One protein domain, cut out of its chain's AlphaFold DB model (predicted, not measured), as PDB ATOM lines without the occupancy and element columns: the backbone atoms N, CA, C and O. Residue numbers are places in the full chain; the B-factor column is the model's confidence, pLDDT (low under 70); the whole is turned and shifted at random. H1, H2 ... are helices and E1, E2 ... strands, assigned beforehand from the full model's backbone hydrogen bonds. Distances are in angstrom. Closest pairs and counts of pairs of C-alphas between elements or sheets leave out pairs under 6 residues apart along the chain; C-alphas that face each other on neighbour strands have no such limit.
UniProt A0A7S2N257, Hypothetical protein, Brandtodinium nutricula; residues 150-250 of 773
ATOM      1  N   THR A 150      14.839 -25.889   1.052       43.12
ATOM      2  CA  THR A 150      15.135 -24.979   2.176       43.12
ATOM      3  C   THR A 150      14.908 -23.509   1.837       43.12
ATOM      4  O   THR A 150      14.382 -22.767   2.666       43.12
ATOM      5  N   ASP A 151      15.212 -23.104   0.606       47.81
ATOM      6  CA  ASP A 151      15.139 -21.703   0.160       47.81
ATOM      7  C   ASP A 151      13.696 -21.184   0.030       47.81
ATOM      8  O   ASP A 151      13.472 -19.989  -0.128       47.81
ATOM      9  N   LYS A 152      12.700 -22.076   0.132       52.03
ATOM     10  CA  LYS A 152      11.273 -21.720   0.193       52.03
ATOM     11  C   LYS A 152      10.771 -21.480   1.616       52.03
ATOM     12  O   LYS A 152       9.685 -20.927   1.784       52.03
ATOM     13  N   LEU A 153      11.512 -21.915   2.638       51.34
ATOM     14  CA  LEU A 153      11.085 -21.805   4.035       51.34
ATOM     15  C   LEU A 153      11.333 -20.395   4.588       51.34
ATOM     16  O   LEU A 153      10.485 -19.845   5.289       51.34
ATOM     17  N   ILE A 154      12.484 -19.816   4.248       63.78
ATOM     18  CA  ILE A 154      12.938 -18.493   4.691       63.78
ATOM     19  C   ILE A 154      12.669 -17.474   3.572       63.78
ATOM     20  O   ILE A 154      12.641 -17.814   2.394       63.78
ATOM     21  N   ILE A 155      12.459 -16.214   3.945       64.12
ATOM     22  CA  ILE A 155      12.325 -15.092   3.006       64.12
ATOM     23  C   ILE A 155      13.613 -14.989   2.173       64.12
ATOM     24  O   ILE A 155      14.699 -14.988   2.769       64.12
ATOM     25  N   PRO A 156      13.536 -14.869   0.834       67.19
ATOM     26  CA  PRO A 156      14.727 -14.745   0.005       67.19
ATOM     27  C   PRO A 156      15.588 -13.549   0.434       67.19
ATOM     28  O   PRO A 156      15.096 -12.505   0.867       67.19
ATOM     29  N   ALA A 157      16.907 -13.700   0.297       72.69
ATOM     30  CA  ALA A 157      17.857 -12.629   0.594       72.69
ATOM     31  C   ALA A 157      17.719 -11.423  -0.355       72.69
ATOM     32  O   ALA A 157      18.185 -10.328  -0.031       72.69
ATOM     33  N   THR A 158      17.071 -11.635  -1.498       74.19
ATOM     34  CA  THR A 158      16.803 -10.657  -2.546       74.19
ATOM     35  C   THR A 158      15.303 -10.406  -2.698       74.19
ATOM     36  O   THR A 158      14.493 -11.330  -2.746       74.19
ATOM     37  N   PHE A 159      14.930  -9.135  -2.819       78.06
ATOM     38  CA  PHE A 159      13.634  -8.716  -3.341       78.06
ATOM     39  C   PHE A 159      13.676  -8.787  -4.867       78.06
ATOM     40  O   PHE A 159      14.660  -8.357  -5.468       78.06
ATOM     41  N   ARG A 160      12.611  -9.288  -5.496       78.44
ATOM     42  CA  ARG A 160      12.399  -9.226  -6.949       78.44
ATOM     43  C   ARG A 160      11.175  -8.359  -7.209       78.44
ATOM     44  O   ARG A 160      10.139  -8.584  -6.590       78.44
ATOM     45  N   VAL A 161      11.280  -7.393  -8.122       78.56
ATOM     46  CA  VAL A 161      10.145  -6.520  -8.467       78.56
ATOM     47  C   VAL A 161       8.964  -7.373  -8.968       78.56
ATOM     48  O   VAL A 161       9.159  -8.188  -9.877       78.56
ATOM     49  N   PRO A 162       7.735  -7.211  -8.430       76.31
ATOM     50  CA  PRO A 162       6.591  -8.012  -8.861       76.31
ATOM     51  C   PRO A 162       6.331  -7.865 -10.364       76.31
ATOM     52  O   PRO A 162       6.303  -6.749 -10.894       76.31
ATOM     53  N   LYS A 163       6.091  -8.984 -11.069       76.19
ATOM     54  CA  LYS A 163       5.970  -8.997 -12.545       76.19
ATOM     55  C   LYS A 163       4.874  -8.049 -13.070       76.19
ATOM     56  O   LYS A 163       4.984  -7.548 -14.187       76.19
ATOM     57  N   ALA A 164       3.838  -7.766 -12.274       71.94
ATOM     58  CA  ALA A 164       2.783  -6.801 -12.599       71.94
ATOM     59  C   ALA A 164       3.232  -5.327 -12.501       71.94
ATOM     60  O   ALA A 164       2.748  -4.492 -13.265       71.94
ATOM     61  N   VAL A 165       4.161  -5.006 -11.594       76.44
ATOM     62  CA  VAL A 165       4.740  -3.662 -11.450       76.44
ATOM     63  C   VAL A 165       5.736  -3.411 -12.577       76.44
ATOM     64  O   VAL A 165       5.585  -2.423 -13.290       76.44
ATOM     65  N   LEU A 166       6.665  -4.344 -12.825       80.31
ATOM     66  CA  LEU A 166       7.644  -4.203 -13.909       80.31
ATOM     67  C   LEU A 166       6.966  -4.081 -15.285       80.31
ATOM     68  O   LEU A 166       7.330  -3.210 -16.069       80.31
ATOM     69  N   ARG A 167       5.905  -4.866 -15.538       78.56
ATOM     70  CA  ARG A 167       5.048  -4.729 -16.731       78.56
ATOM     71  C   ARG A 167       4.505  -3.310 -16.906       78.56
ATOM     72  O   ARG A 167       4.477  -2.814 -18.025       78.56
ATOM     73  N   ARG A 168       4.044  -2.668 -15.824       79.38
ATOM     74  CA  ARG A 168       3.522  -1.291 -15.869       79.38
ATOM     75  C   ARG A 168       4.644  -0.283 -16.138       79.38
ATOM     76  O   ARG A 168       4.423   0.627 -16.928       79.38
ATOM     77  N   SER A 169       5.833  -0.469 -15.558       82.50
ATOM     78  CA  SER A 169       7.005   0.374 -15.834       82.50
ATOM     79  C   SER A 169       7.460   0.285 -17.292       82.50
ATOM     80  O   SER A 169       7.613   1.311 -17.942       82.50
ATOM     81  N   ILE A 170       7.634  -0.928 -17.828       82.69
ATOM     82  CA  ILE A 170       8.124  -1.120 -19.202       82.69
ATOM     83  C   ILE A 170       7.059  -0.707 -20.225       82.69
ATOM     84  O   ILE A 170       7.393  -0.056 -21.207       82.69
ATOM     85  N   TYR A 171       5.769  -0.957 -19.966       77.88
ATOM     86  CA  TYR A 171       4.694  -0.409 -20.804       77.88
ATOM     87  C   TYR A 171       4.703   1.130 -20.824       77.88
ATOM     88  O   TYR A 171       4.506   1.726 -21.877       77.88
ATOM     89  N   ALA A 172       4.956   1.780 -19.680       79.56
ATOM     90  CA  ALA A 172       5.046   3.238 -19.603       79.56
ATOM     91  C   ALA A 172       6.279   3.804 -20.330       79.56
ATOM     92  O   ALA A 172       6.170   4.874 -20.914       79.56
ATOM     93  N   ILE A 173       7.414   3.090 -20.345       81.00
ATOM     94  CA  ILE A 173       8.582   3.428 -21.182       81.00
ATOM     95  C   ILE A 173       8.213   3.273 -22.667       81.00
ATOM     96  O   ILE A 173       8.284   4.236 -23.427       81.00
ATOM     97  N   ASN A 174       7.710   2.098 -23.059       76.69
ATOM     98  CA  ASN A 174       7.338   1.788 -24.440       76.69
ATOM     99  C   ASN A 174       6.275   2.736 -25.017       76.69
ATOM    100  O   ASN A 174       6.286   2.982 -26.220       76.69
ATOM    101  N   GLN A 175       5.389   3.307 -24.193       70.25
ATOM    102  CA  GLN A 175       4.389   4.282 -24.644       70.25
ATOM    103  C   GLN A 175       5.016   5.559 -25.247       70.25
ATOM    104  O   GLN A 175       4.364   6.227 -26.047       70.25
ATOM    105  N   PHE A 176       6.272   5.882 -24.916       64.75
ATOM    106  CA  PHE A 176       7.023   6.985 -25.529       64.75
ATOM    107  C   PHE A 176       7.910   6.549 -26.712       64.75
ATOM    108  O   PHE A 176       8.462   7.407 -27.396       64.75
ATOM    109  N   GLU A 177       8.044   5.243 -26.970       67.19
ATOM    110  CA  GLU A 177       8.976   4.688 -27.965       67.19
ATOM    111  C   GLU A 177       8.285   3.996 -29.147       67.19
ATOM    112  O   GLU A 177       8.715   4.167 -30.287       67.19
ATOM    113  N   ASN A 178       7.266   3.163 -28.895       60.69
ATOM    114  CA  ASN A 178       6.521   2.448 -29.935       60.69
ATOM    115  C   ASN A 178       5.234   1.789 -29.387       60.69
ATOM    116  O   ASN A 178       5.296   0.796 -28.657       60.69
ATOM    117  N   GLU A 179       4.054   2.283 -29.782       58.56
ATOM    118  CA  GLU A 179       2.761   1.747 -29.310       58.56
ATOM    119  C   GLU A 179       2.435   0.352 -29.898       58.56
ATOM    120  O   GLU A 179       1.736  -0.444 -29.270       58.56
ATOM    121  N   ASP A 180       3.014  -0.004 -31.053       57.84
ATOM    122  CA  ASP A 180       2.814  -1.299 -31.728       57.84
ATOM    123  C   ASP A 180       3.557  -2.488 -31.067       57.84
ATOM    124  O   ASP A 180       3.278  -3.662 -31.360       57.84
ATOM    125  N   ALA A 181       4.503  -2.218 -30.155       65.31
ATOM    126  CA  ALA A 181       5.461  -3.200 -29.628       65.31
ATOM    127  C   ALA A 181       5.452  -3.418 -28.087       65.31
ATOM    128  O   ALA A 181       6.517  -3.590 -27.505       65.31
ATOM    129  N   PRO A 182       4.307  -3.483 -27.367       65.94
ATOM    130  CA  PRO A 182       4.272  -3.508 -25.890       65.94
ATOM    131  C   PRO A 182       5.008  -4.654 -25.160       65.94
ATOM    132  O   PRO A 182       5.158  -4.578 -23.940       65.94
ATOM    133  N   ASP A 183       5.467  -5.702 -25.849       71.38
ATOM    134  CA  ASP A 183       6.187  -6.840 -25.246       71.38
ATOM    135  C   ASP A 183       7.716  -6.805 -25.533       71.38
ATOM    136  O   ASP A 183       8.463  -7.656 -25.053       71.38
ATOM    137  N   GLU A 184       8.202  -5.796 -26.271       76.81
ATOM    138  CA  GLU A 184       9.608  -5.603 -26.671       76.81
ATOM    139  C   GLU A 184      10.057  -4.164 -26.345       76.81
ATOM    140  O   GLU A 184       9.320  -3.219 -26.605       76.81
ATOM    141  N   VAL A 185      11.241  -3.968 -25.760       80.81
ATOM    142  CA  VAL A 185      11.766  -2.654 -25.314       80.81
ATOM    143  C   VAL A 185      13.124  -2.371 -25.964       80.81
ATOM    144  O   VAL A 185      13.866  -3.312 -26.254       80.81
ATOM    145  N   CYS A 186      13.470  -1.104 -26.222       82.50
ATOM    146  CA  CYS A 186      14.803  -0.758 -26.735       82.50
ATOM    147  C   CYS A 186      15.884  -1.104 -25.698       82.50
ATOM    148  O   CYS A 186      15.731  -0.777 -24.518       82.50
ATOM    149  N   LEU A 187      16.988  -1.726 -26.129       82.56
ATOM    150  CA  LEU A 187      18.045  -2.182 -25.220       82.56
ATOM    151  C   LEU A 187      18.608  -1.035 -24.361       82.56
ATOM    152  O   LEU A 187      18.670  -1.162 -23.139       82.56
ATOM    153  N   HIS A 188      18.930   0.106 -24.979       80.44
ATOM    154  CA  HIS A 188      19.405   1.310 -24.285       80.44
ATOM    155  C   HIS A 188      18.454   1.754 -23.158       80.44
ATOM    156  O   HIS A 188      18.880   1.998 -22.028       80.44
ATOM    157  N   SER A 189      17.146   1.798 -23.425       83.12
ATOM    158  CA  SER A 189      16.139   2.221 -22.446       83.12
ATOM    159  C   SER A 189      15.938   1.210 -21.319       83.12
ATOM    160  O   SER A 189      15.697   1.607 -20.176       83.12
ATOM    161  N   LEU A 190      16.086  -0.088 -21.609       85.19
ATOM    162  CA  LEU A 190      16.090  -1.149 -20.604       85.19
ATOM    163  C   LEU A 190      17.324  -1.053 -19.692       85.19
ATOM    164  O   LEU A 190      17.174  -1.055 -18.471       85.19
ATOM    165  N   VAL A 191      18.520  -0.893 -20.265       85.19
ATOM    166  CA  VAL A 191      19.774  -0.687 -19.517       85.19
ATOM    167  C   VAL A 191      19.699   0.589 -18.673       85.19
ATOM    168  O   VAL A 191      20.017   0.561 -17.484       85.19
ATOM    169  N   GLY A 192      19.177   1.688 -19.225       83.94
ATOM    170  CA  GLY A 192      18.926   2.925 -18.485       83.94
ATOM    171  C   GLY A 192      17.941   2.742 -17.322       83.94
ATOM    172  O   GLY A 192      18.160   3.280 -16.238       83.94
ATOM    173  N   ALA A 193      16.886   1.943 -17.502       85.44
ATOM    174  CA  ALA A 193      15.923   1.625 -16.446       85.44
ATOM    175  C   ALA A 193      16.521   0.743 -15.331       85.44
ATOM    176  O   ALA A 193      16.241   0.979 -14.154       85.44
ATOM    177  N   ILE A 194      17.372  -0.228 -15.684       85.75
ATOM    178  CA  ILE A 194      18.123  -1.076 -14.741       85.75
ATOM    179  C   ILE A 194      19.146  -0.240 -13.962       85.75
ATOM    180  O   ILE A 194      19.196  -0.311 -12.733       85.75
ATOM    181  N   SER A 195      19.901   0.620 -14.649       83.94
ATOM    182  CA  SER A 195      20.878   1.526 -14.037       83.94
ATOM    183  C   SER A 195      20.213   2.499 -13.056       83.94
ATOM    184  O   SER A 195      20.616   2.565 -11.893       83.94
ATOM    185  N   ARG A 196      19.111   3.164 -13.451       85.00
ATOM    186  CA  ARG A 196      18.301   4.001 -12.540       85.00
ATOM    187  C   ARG A 196      17.829   3.220 -11.311       85.00
ATOM    188  O   ARG A 196      17.973   3.705 -10.190       85.00
ATOM    189  N   PHE A 197      17.309   2.007 -11.507       84.62
ATOM    190  CA  PHE A 197      16.824   1.137 -10.434       84.62
ATOM    191  C   PHE A 197      17.931   0.742  -9.441       84.62
ATOM    192  O   PHE A 197      17.752   0.884  -8.228       84.62
ATOM    193  N   HIS A 198      19.092   0.290  -9.917       84.50
ATOM    194  CA  HIS A 198      20.201  -0.099  -9.042       84.50
ATOM    195  C   HIS A 198      20.862   1.100  -8.348       84.50
ATOM    196  O   HIS A 198      21.141   1.029  -7.148       84.50
ATOM    197  N   LYS A 199      21.028   2.227  -9.050       82.44
ATOM    198  CA  LYS A 199      21.593   3.463  -8.490       82.44
ATOM    199  C   LYS A 199      20.709   4.034  -7.378       82.44
ATOM    200  O   LYS A 199      21.200   4.345  -6.296       82.44
ATOM    201  N   ALA A 200      19.393   4.095  -7.597       75.69
ATOM    202  CA  ALA A 200      18.437   4.564  -6.592       75.69
ATOM    203  C   ALA A 200      18.257   3.586  -5.412       75.69
ATOM    204  O   ALA A 200      17.968   4.017  -4.298       75.69
ATOM    205  N   THR A 201      18.477   2.281  -5.615       75.88
ATOM    206  CA  THR A 201      18.448   1.286  -4.524       75.88
ATOM    207  C   THR A 201      19.778   1.150  -3.770       75.88
ATOM    208  O   THR A 201      19.815   0.445  -2.758       75.88
ATOM    209  N   GLY A 202      20.829   1.871  -4.187       71.38
ATOM    210  CA  GLY A 202      22.105   1.998  -3.471       71.38
ATOM    211  C   GLY A 202      23.189   0.986  -3.858       71.38
ATOM    212  O   GLY A 202      24.103   0.752  -3.067       71.38
ATOM    213  N   LYS A 203      23.098   0.363  -5.040       78.62
ATOM    214  CA  LYS A 203      24.168  -0.483  -5.597       78.62
ATOM    215  C   LYS A 203      25.309   0.416  -6.108       78.62
ATOM    216  O   LYS A 203      25.050   1.493  -6.635       78.62
ATOM    217  N   ALA A 204      26.563   0.001  -5.924       74.56
ATOM    218  CA  ALA A 204      27.723   0.774  -6.379       74.56
ATOM    219  C   ALA A 204      27.883   0.672  -7.903       74.56
ATOM    220  O   ALA A 204      27.774  -0.433  -8.430       74.56
ATOM    221  N   ASP A 205      28.181   1.788  -8.581       73.81
ATOM    222  CA  ASP A 205      28.161   1.893 -10.053       73.81
ATOM    223  C   ASP A 205      28.972   0.778 -10.755       73.81
ATOM    224  O   ASP A 205      28.456   0.135 -11.662       73.81
ATOM    225  N   GLN A 206      30.164   0.431 -10.253       70.88
ATOM    226  CA  GLN A 206      30.989  -0.668 -10.790       70.88
ATOM    227  C   GLN A 206      30.281  -2.040 -10.783       70.88
ATOM    228  O   GLN A 206      30.439  -2.817 -11.718       70.88
ATOM    229  N   LYS A 207      29.463  -2.341  -9.761       76.75
ATOM    230  CA  LYS A 207      28.681  -3.593  -9.713       76.75
ATOM    231  C   LYS A 207      27.488  -3.543 -10.678       76.75
ATOM    232  O   LYS A 207      27.082  -4.584 -11.171       76.75
ATOM    233  N   ILE A 208      26.957  -2.351 -10.974       77.88
ATOM    234  CA  ILE A 208      25.888  -2.157 -11.972       77.88
ATOM    235  C   ILE A 208      26.416  -2.465 -13.378       77.88
ATOM    236  O   ILE A 208      25.725  -3.113 -14.158       77.88
ATOM    237  N   GLU A 209      27.640  -2.037 -13.694       79.19
ATOM    238  CA  GLU A 209      28.308  -2.366 -14.961       79.19
ATOM    239  C   GLU A 209      28.549  -3.882 -15.097       79.19
ATOM    240  O   GLU A 209      28.297  -4.443 -16.164       79.19
ATOM    241  N   GLU A 210      28.933  -4.564 -14.010       81.12
ATOM    242  CA  GLU A 210      29.019  -6.033 -13.956       81.12
ATOM    243  C   GLU A 210      27.650  -6.706 -14.204       81.12
ATOM    244  O   GLU A 210      27.553  -7.545 -15.101       81.12
ATOM    245  N   ASP A 211      26.583  -6.309 -13.488       77.50
ATOM    246  CA  ASP A 211      25.232  -6.883 -13.660       77.50
ATOM    247  C   ASP A 211      24.695  -6.694 -15.098       77.50
ATOM    248  O   ASP A 211      24.025  -7.564 -15.654       77.50
ATOM    249  N   VAL A 212      24.949  -5.522 -15.694       81.50
ATOM    250  CA  VAL A 212      24.497  -5.179 -17.051       81.50
ATOM    251  C   VAL A 212      25.278  -5.968 -18.100       81.50
ATOM    252  O   VAL A 212      24.680  -6.420 -19.075       81.50
ATOM    253  N   SER A 213      26.579  -6.182 -17.894       78.81
ATOM    254  CA  SER A 213      27.412  -7.017 -18.767       78.81
ATOM    255  C   SER A 213      26.977  -8.490 -18.734       78.81
ATOM    256  O   SER A 213      26.804  -9.108 -19.785       78.81
ATOM    257  N   GLU A 214      26.690  -9.034 -17.543       81.50
ATOM    258  CA  GLU A 214      26.136 -10.387 -17.381       81.50
ATOM    259  C   GLU A 214      24.776 -10.525 -18.091       81.50
ATOM    260  O   GLU A 214      24.561 -11.484 -18.836       81.50
ATOM    261  N   LEU A 215      23.887  -9.532 -17.964       80.94
ATOM    262  CA  LEU A 215      22.601  -9.520 -18.667       80.94
ATOM    263  C   LEU A 215      22.750  -9.434 -20.197       80.94
ATOM    264  O   LEU A 215      22.006 -10.104 -20.907       80.94
ATOM    265  N   LEU A 216      23.673  -8.621 -20.719       80.62
ATOM    266  CA  LEU A 216      23.930  -8.521 -22.164       80.62
ATOM    267  C   LEU A 216      24.413  -9.863 -22.735       80.62
ATOM    268  O   LEU A 216      23.914 -10.311 -23.769       80.62
ATOM    269  N   HIS A 217      25.292 -10.554 -22.004       79.06
ATOM    270  CA  HIS A 217      25.744 -11.901 -22.340       79.06
ATOM    271  C   HIS A 217      24.614 -12.949 -22.231       79.06
ATOM    272  O   HIS A 217      24.525 -13.837 -23.076       79.06
ATOM    273  N   GLU A 218      23.712 -12.874 -21.241       78.50
ATOM    274  CA  GLU A 218      22.516 -13.744 -21.182       78.50
ATOM    275  C   GLU A 218      21.488 -13.450 -22.292       78.50
ATOM    276  O   GLU A 218      20.626 -14.286 -22.585       78.50
ATOM    277  N   LEU A 219      21.524 -12.256 -22.888       77.12
ATOM    278  CA  LEU A 219      20.611 -11.863 -23.959       77.12
ATOM    279  C   LEU A 219      21.104 -12.237 -25.363       77.12
ATOM    280  O   LEU A 219      20.255 -12.271 -26.262       77.12
ATOM    281  N   ASP A 220      22.392 -12.569 -25.502       69.81
ATOM    282  CA  ASP A 220      23.118 -12.808 -26.759       69.81
ATOM    283  C   ASP A 220      23.162 -11.550 -27.650       69.81
ATOM    284  O   ASP A 220      22.748 -11.556 -28.809       69.81
ATOM    285  N   VAL A 221      23.572 -10.417 -27.054       69.25
ATOM    286  CA  VAL A 221      23.614  -9.105 -27.722       69.25
ATOM    287  C   VAL A 221      24.894  -8.339 -27.384       69.25
ATOM    288  O   VAL A 221      25.058  -7.847 -26.267       69.25
ATOM    289  N   GLU A 222      25.762  -8.154 -28.378       60.25
ATOM    290  CA  GLU A 222      26.891  -7.222 -28.296       60.25
ATOM    291  C   GLU A 222      26.415  -5.772 -28.545       60.25
ATOM    292  O   GLU A 222      25.738  -5.512 -29.544       60.25
ATOM    293  N   PRO A 223      26.736  -4.802 -27.667       55.84
ATOM    294  CA  PRO A 223      26.476  -3.388 -27.926       55.84
ATOM    295  C   PRO A 223      27.580  -2.780 -28.810       55.84
ATOM    296  O   PRO A 223      28.748  -2.786 -28.424       55.84
ATOM    297  N   ASP A 224      27.228  -2.199 -29.965       54.22
ATOM    298  CA  ASP A 224      28.185  -1.424 -30.775       54.22
ATOM    299  C   ASP A 224      28.565  -0.123 -30.033       54.22
ATOM    300  O   ASP A 224      27.699   0.731 -29.818       54.22
ATOM    301  N   PRO A 225      29.843   0.077 -29.653       54.53
ATOM    302  CA  PRO A 225      30.275   1.255 -28.903       54.53
ATOM    303  C   PRO A 225      30.265   2.562 -29.719       54.53
ATOM    304  O   PRO A 225      30.599   3.609 -29.169       54.53
ATOM    305  N   ASN A 226      29.916   2.530 -31.011       49.88
ATOM    306  CA  ASN A 226      29.885   3.700 -31.894       49.88
ATOM    307  C   ASN A 226      28.464   4.211 -32.196       49.88
ATOM    308  O   ASN A 226      28.320   5.176 -32.950       49.88
ATOM    309  N   VAL A 227      27.416   3.572 -31.658       52.69
ATOM    310  CA  VAL A 227      26.018   3.849 -32.027       52.69
ATOM    311  C   VAL A 227      25.161   4.124 -30.782       52.69
ATOM    312  O   VAL A 227      24.512   3.230 -30.247       52.69
ATOM    313  N   ASP A 228      25.098   5.396 -30.364       46.59
ATOM    314  CA  ASP A 228      24.275   5.865 -29.224       46.59
ATOM    315  C   ASP A 228      22.779   5.488 -29.337       46.59
ATOM    316  O   ASP A 228      22.070   5.406 -28.335       46.59
ATOM    317  N   PHE A 229      22.282   5.282 -30.562       50.44
ATOM    318  CA  PHE A 229      20.900   4.900 -30.860       50.44
ATOM    319  C   PHE A 229      20.846   3.895 -32.019       50.44
ATOM    320  O   PHE A 229      20.741   4.292 -33.181       50.44
ATOM    321  N   ASP A 230      20.839   2.594 -31.712       54.25
ATOM    322  CA  ASP A 230      20.328   1.580 -32.643       54.25
ATOM    323  C   ASP A 230      18.829   1.325 -32.364       54.25
ATOM    324  O   ASP A 230      18.483   0.654 -31.385       54.25
ATOM    325  N   PRO A 231      17.903   1.838 -33.200       53.28
ATOM    326  CA  PRO A 231      16.466   1.617 -33.029       53.28
ATOM    327  C   PRO A 231      16.010   0.182 -33.361       53.28
ATOM    328  O   PRO A 231      14.836  -0.141 -33.116       53.28
ATOM    329  N   GLY A 232      16.891  -0.648 -33.934       56.00
ATOM    330  CA  GLY A 232      16.668  -2.062 -34.233       56.00
ATOM    331  C   GLY A 232      16.914  -2.994 -33.044       56.00
ATOM    332  O   GLY A 232      16.224  -4.007 -32.929       56.00
ATOM    333  N   ASN A 233      17.823  -2.640 -32.129       72.69
ATOM    334  CA  ASN A 233      18.234  -3.511 -31.027       72.69
ATOM    335  C   ASN A 233      17.192  -3.546 -29.886       72.69
ATOM    336  O   ASN A 233      17.196  -2.735 -28.948       72.69
ATOM    337  N   ARG A 234      16.231  -4.470 -30.012       74.25
ATOM    338  CA  ARG A 234      15.042  -4.597 -29.155       74.25
ATOM    339  C   ARG A 234      14.986  -5.950 -28.462       74.25
ATOM    340  O   ARG A 234      15.107  -6.996 -29.093       74.25
ATOM    341  N   VAL A 235      14.715  -5.921 -27.161       77.88
ATOM    342  CA  VAL A 235      14.692  -7.106 -26.297       77.88
ATOM    343  C   VAL A 235      13.267  -7.416 -25.860       77.88
ATOM    344  O   VAL A 235      12.545  -6.545 -25.375       77.88
ATOM    345  N   GLU A 236      12.862  -8.681 -25.977       80.44
ATOM    346  CA  GLU A 236      11.600  -9.160 -25.413       80.44
ATOM    347  C   GLU A 236      11.696  -9.215 -23.876       80.44
ATOM    348  O   GLU A 236      12.335 -10.104 -23.307       80.44
ATOM    349  N   TRP A 237      11.031  -8.283 -23.182       79.31
ATOM    350  CA  TRP A 237      11.106  -8.173 -21.717       79.31
ATOM    351  C   TRP A 237      10.357  -9.301 -20.978       79.31
ATOM    352  O   TRP A 237      10.440  -9.411 -19.755       79.31
ATOM    353  N   SER A 238       9.674 -10.189 -21.711       73.06
ATOM    354  CA  SER A 238       9.145 -11.464 -21.209       73.06
ATOM    355  C   SER A 238      10.230 -12.422 -20.694       73.06
ATOM    356  O   SER A 238       9.902 -13.319 -19.912       73.06
ATOM    357  N   ARG A 239      11.488 -12.288 -21.152       79.06
ATOM    358  CA  ARG A 239      12.602 -13.190 -20.800       79.06
ATOM    359  C   ARG A 239      12.891 -13.159 -19.291       79.06
ATOM    360  O   ARG A 239      12.917 -12.099 -18.670       79.06
ATOM    361  N   GLU A 240      13.134 -14.322 -18.680       78.44
ATOM    362  CA  GLU A 240      13.322 -14.431 -17.219       78.44
ATOM    363  C   GLU A 240      14.580 -13.706 -16.703       78.44
ATOM    364  O   GLU A 240      14.535 -13.175 -15.595       78.44
ATOM    365  N   CYS A 241      15.639 -13.599 -17.516       80.25
ATOM    366  CA  CYS A 241      16.842 -12.806 -17.227       80.25
ATOM    367  C   CYS A 241      16.522 -11.317 -16.998       80.25
ATOM    368  O   CYS A 241      16.945 -10.726 -16.005       80.25
ATOM    369  N   VAL A 242      15.644 -10.730 -17.821       81.50
ATOM    370  CA  VAL A 242      15.191  -9.338 -17.662       81.50
ATOM    371  C   VAL A 242      14.444  -9.144 -16.333       81.50
ATOM    372  O   VAL A 242      14.650  -8.145 -15.652       81.50
ATOM    373  N   TYR A 243      13.641 -10.120 -15.889       79.12
ATOM    374  CA  TYR A 243      13.036 -10.093 -14.544       79.12
ATOM    375  C   TYR A 243      14.041 -10.365 -13.406       79.12
ATOM    376  O   TYR A 243      13.749 -10.036 -12.254       79.12
ATOM    377  N   ALA A 244      15.182 -11.001 -13.685       80.44
ATOM    378  CA  ALA A 244      16.227 -11.267 -12.701       80.44
ATOM    379  C   ALA A 244      17.090 -10.025 -12.428       80.44
ATOM    380  O   ALA A 244      17.410  -9.776 -11.265       80.44
ATOM    381  N   ALA A 245      17.359  -9.204 -13.448       83.19
ATOM    382  CA  ALA A 245      18.073  -7.933 -13.309       83.19
ATOM    383  C   ALA A 245      17.391  -6.975 -12.310       83.19
ATOM    384  O   ALA A 245      18.049  -6.369 -11.470       83.19
ATOM    385  N   PHE A 246      16.053  -6.907 -12.291       83.62
ATOM    386  CA  PHE A 246      15.297  -6.123 -11.301       83.62
ATOM    387  C   PHE A 246      15.204  -6.819  -9.922       83.62
ATOM    388  O   PHE A 246      14.114  -7.050  -9.381       83.62
ATOM    389  N   THR A 247      16.363  -7.145  -9.338       81.06
ATOM    390  CA  THR A 247      16.508  -7.685  -7.978       81.06
ATOM    391  C   THR A 247      17.408  -6.828  -7.082       81.06
ATOM    392  O   THR A 247      18.314  -6.134  -7.538       81.06
ATOM    393  N   VAL A 248      17.126  -6.838  -5.775       82.31
ATOM    394  CA  VAL A 248      17.799  -6.003  -4.764       82.31
ATOM    395  C   VAL A 248      18.094  -6.825  -3.518       82.31
ATOM    396  O   VAL A 248      17.198  -7.462  -2.969       82.31
ATOM    397  N   GLU A 249      19.332  -6.777  -3.029       81.44
ATOM    398  CA  GLU A 249      19.715  -7.380  -1.751       81.44
ATOM    399  C   GLU A 249      18.998  -6.666  -0.582       81.44
ATOM    400  O   GLU A 249      19.057  -5.439  -0.436       81.44
ATOM    401  N   LEU A 250      18.288  -7.441   0.248       79.75
ATOM    402  CA  LEU A 250      17.534  -6.943   1.400       79.75
ATOM    403  C   LEU A 250      18.348  -7.041   2.690       79.75
ATOM    404  O   LEU A 250      18.893  -8.102   3.015       79.75
TER     405      LEU A 250
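What this domain is: This is residues 150 to 250 of the 773 residues of the protein "Hypothetical protein" of Brandtodinium nutricula (UniProt A0A7S2N257). A helical hairpin of H2 and H3, with the short helix H4 packed along H3, makes the main body, and a small two-stranded sheet sits at each end of H2: E2 and E3 where it begins, E1 and E4 where it ends. H1 lies off to the side away from H3, near H2 but touching no helix. The printed part has 101 residues with four named helices and four named strands, in the order E1 H1 E2 H2 H3 E3 H4 E4; both sheets are antiparallel, and the class is mostly helix. It is compact, with a radius of gyration of the C-alphas of 14.3 A, and spans 43 by 29 by 24 A.

Where its parts are: After residues 150 to 157, E1 covers residues 158 to 160, beginning at C-alpha 158 (16.803, -10.657, -2.546). H1 is residues 163 to 174, 16.1 A long, and E2 is residues 184 to 186. H2, residues 187 to 201, begins at C-alpha 187 (18.045, -2.182, -25.220) and is 21.0 A long. H3, residues 205 to 219, is also 21.0 A long. E3 is residues 234 to 236, H4 is residues 240 to 245 with 8.9 A, and E4, residues 247 to 249, ends at C-alpha 249 (19.715, -7.380, -1.751).

How they stand to each other: H2 and H3 form a helical hairpin and touch, the closest C-alphas being those of Ser 195 and Ile 208, 6.6 A apart. They run opposite ways at a steep tilt of 38 degrees, only just past shallow. H3 touches H4 at a shallow tilt of 9 degrees, opposite ways, with the closest C-alphas those of Leu 215 and Cys 241, 6.8 A apart. H1 and H2 are close but not clearly touching, the closest C-alphas being those of Ile 173 and Ser 189, 7.8 A apart. H1 and H3 are apart. E1 and E4 are antiparallel neighbours, with N 159 and O 248 at 2.8 A, within hydrogen-bond range. E2 and E3 are antiparallel neighbours too, with N 185 and O 235 within hydrogen-bond range at 2.9 A. In H1, H2, H3 and H4 every O i to N i+4 pair is within hydrogen-bond range.

The domain as a whole: The two C-alphas farthest apart, those of Leu 153 and Asn 226, are 47.9 A apart. The printed part has no cut. The link from H3 to E3, residues 220 to 233, is long. Mean pLDDT of the printed part is 73.4, and residues 150 to 156, 176 to 182 and 220 to 232 are under 70.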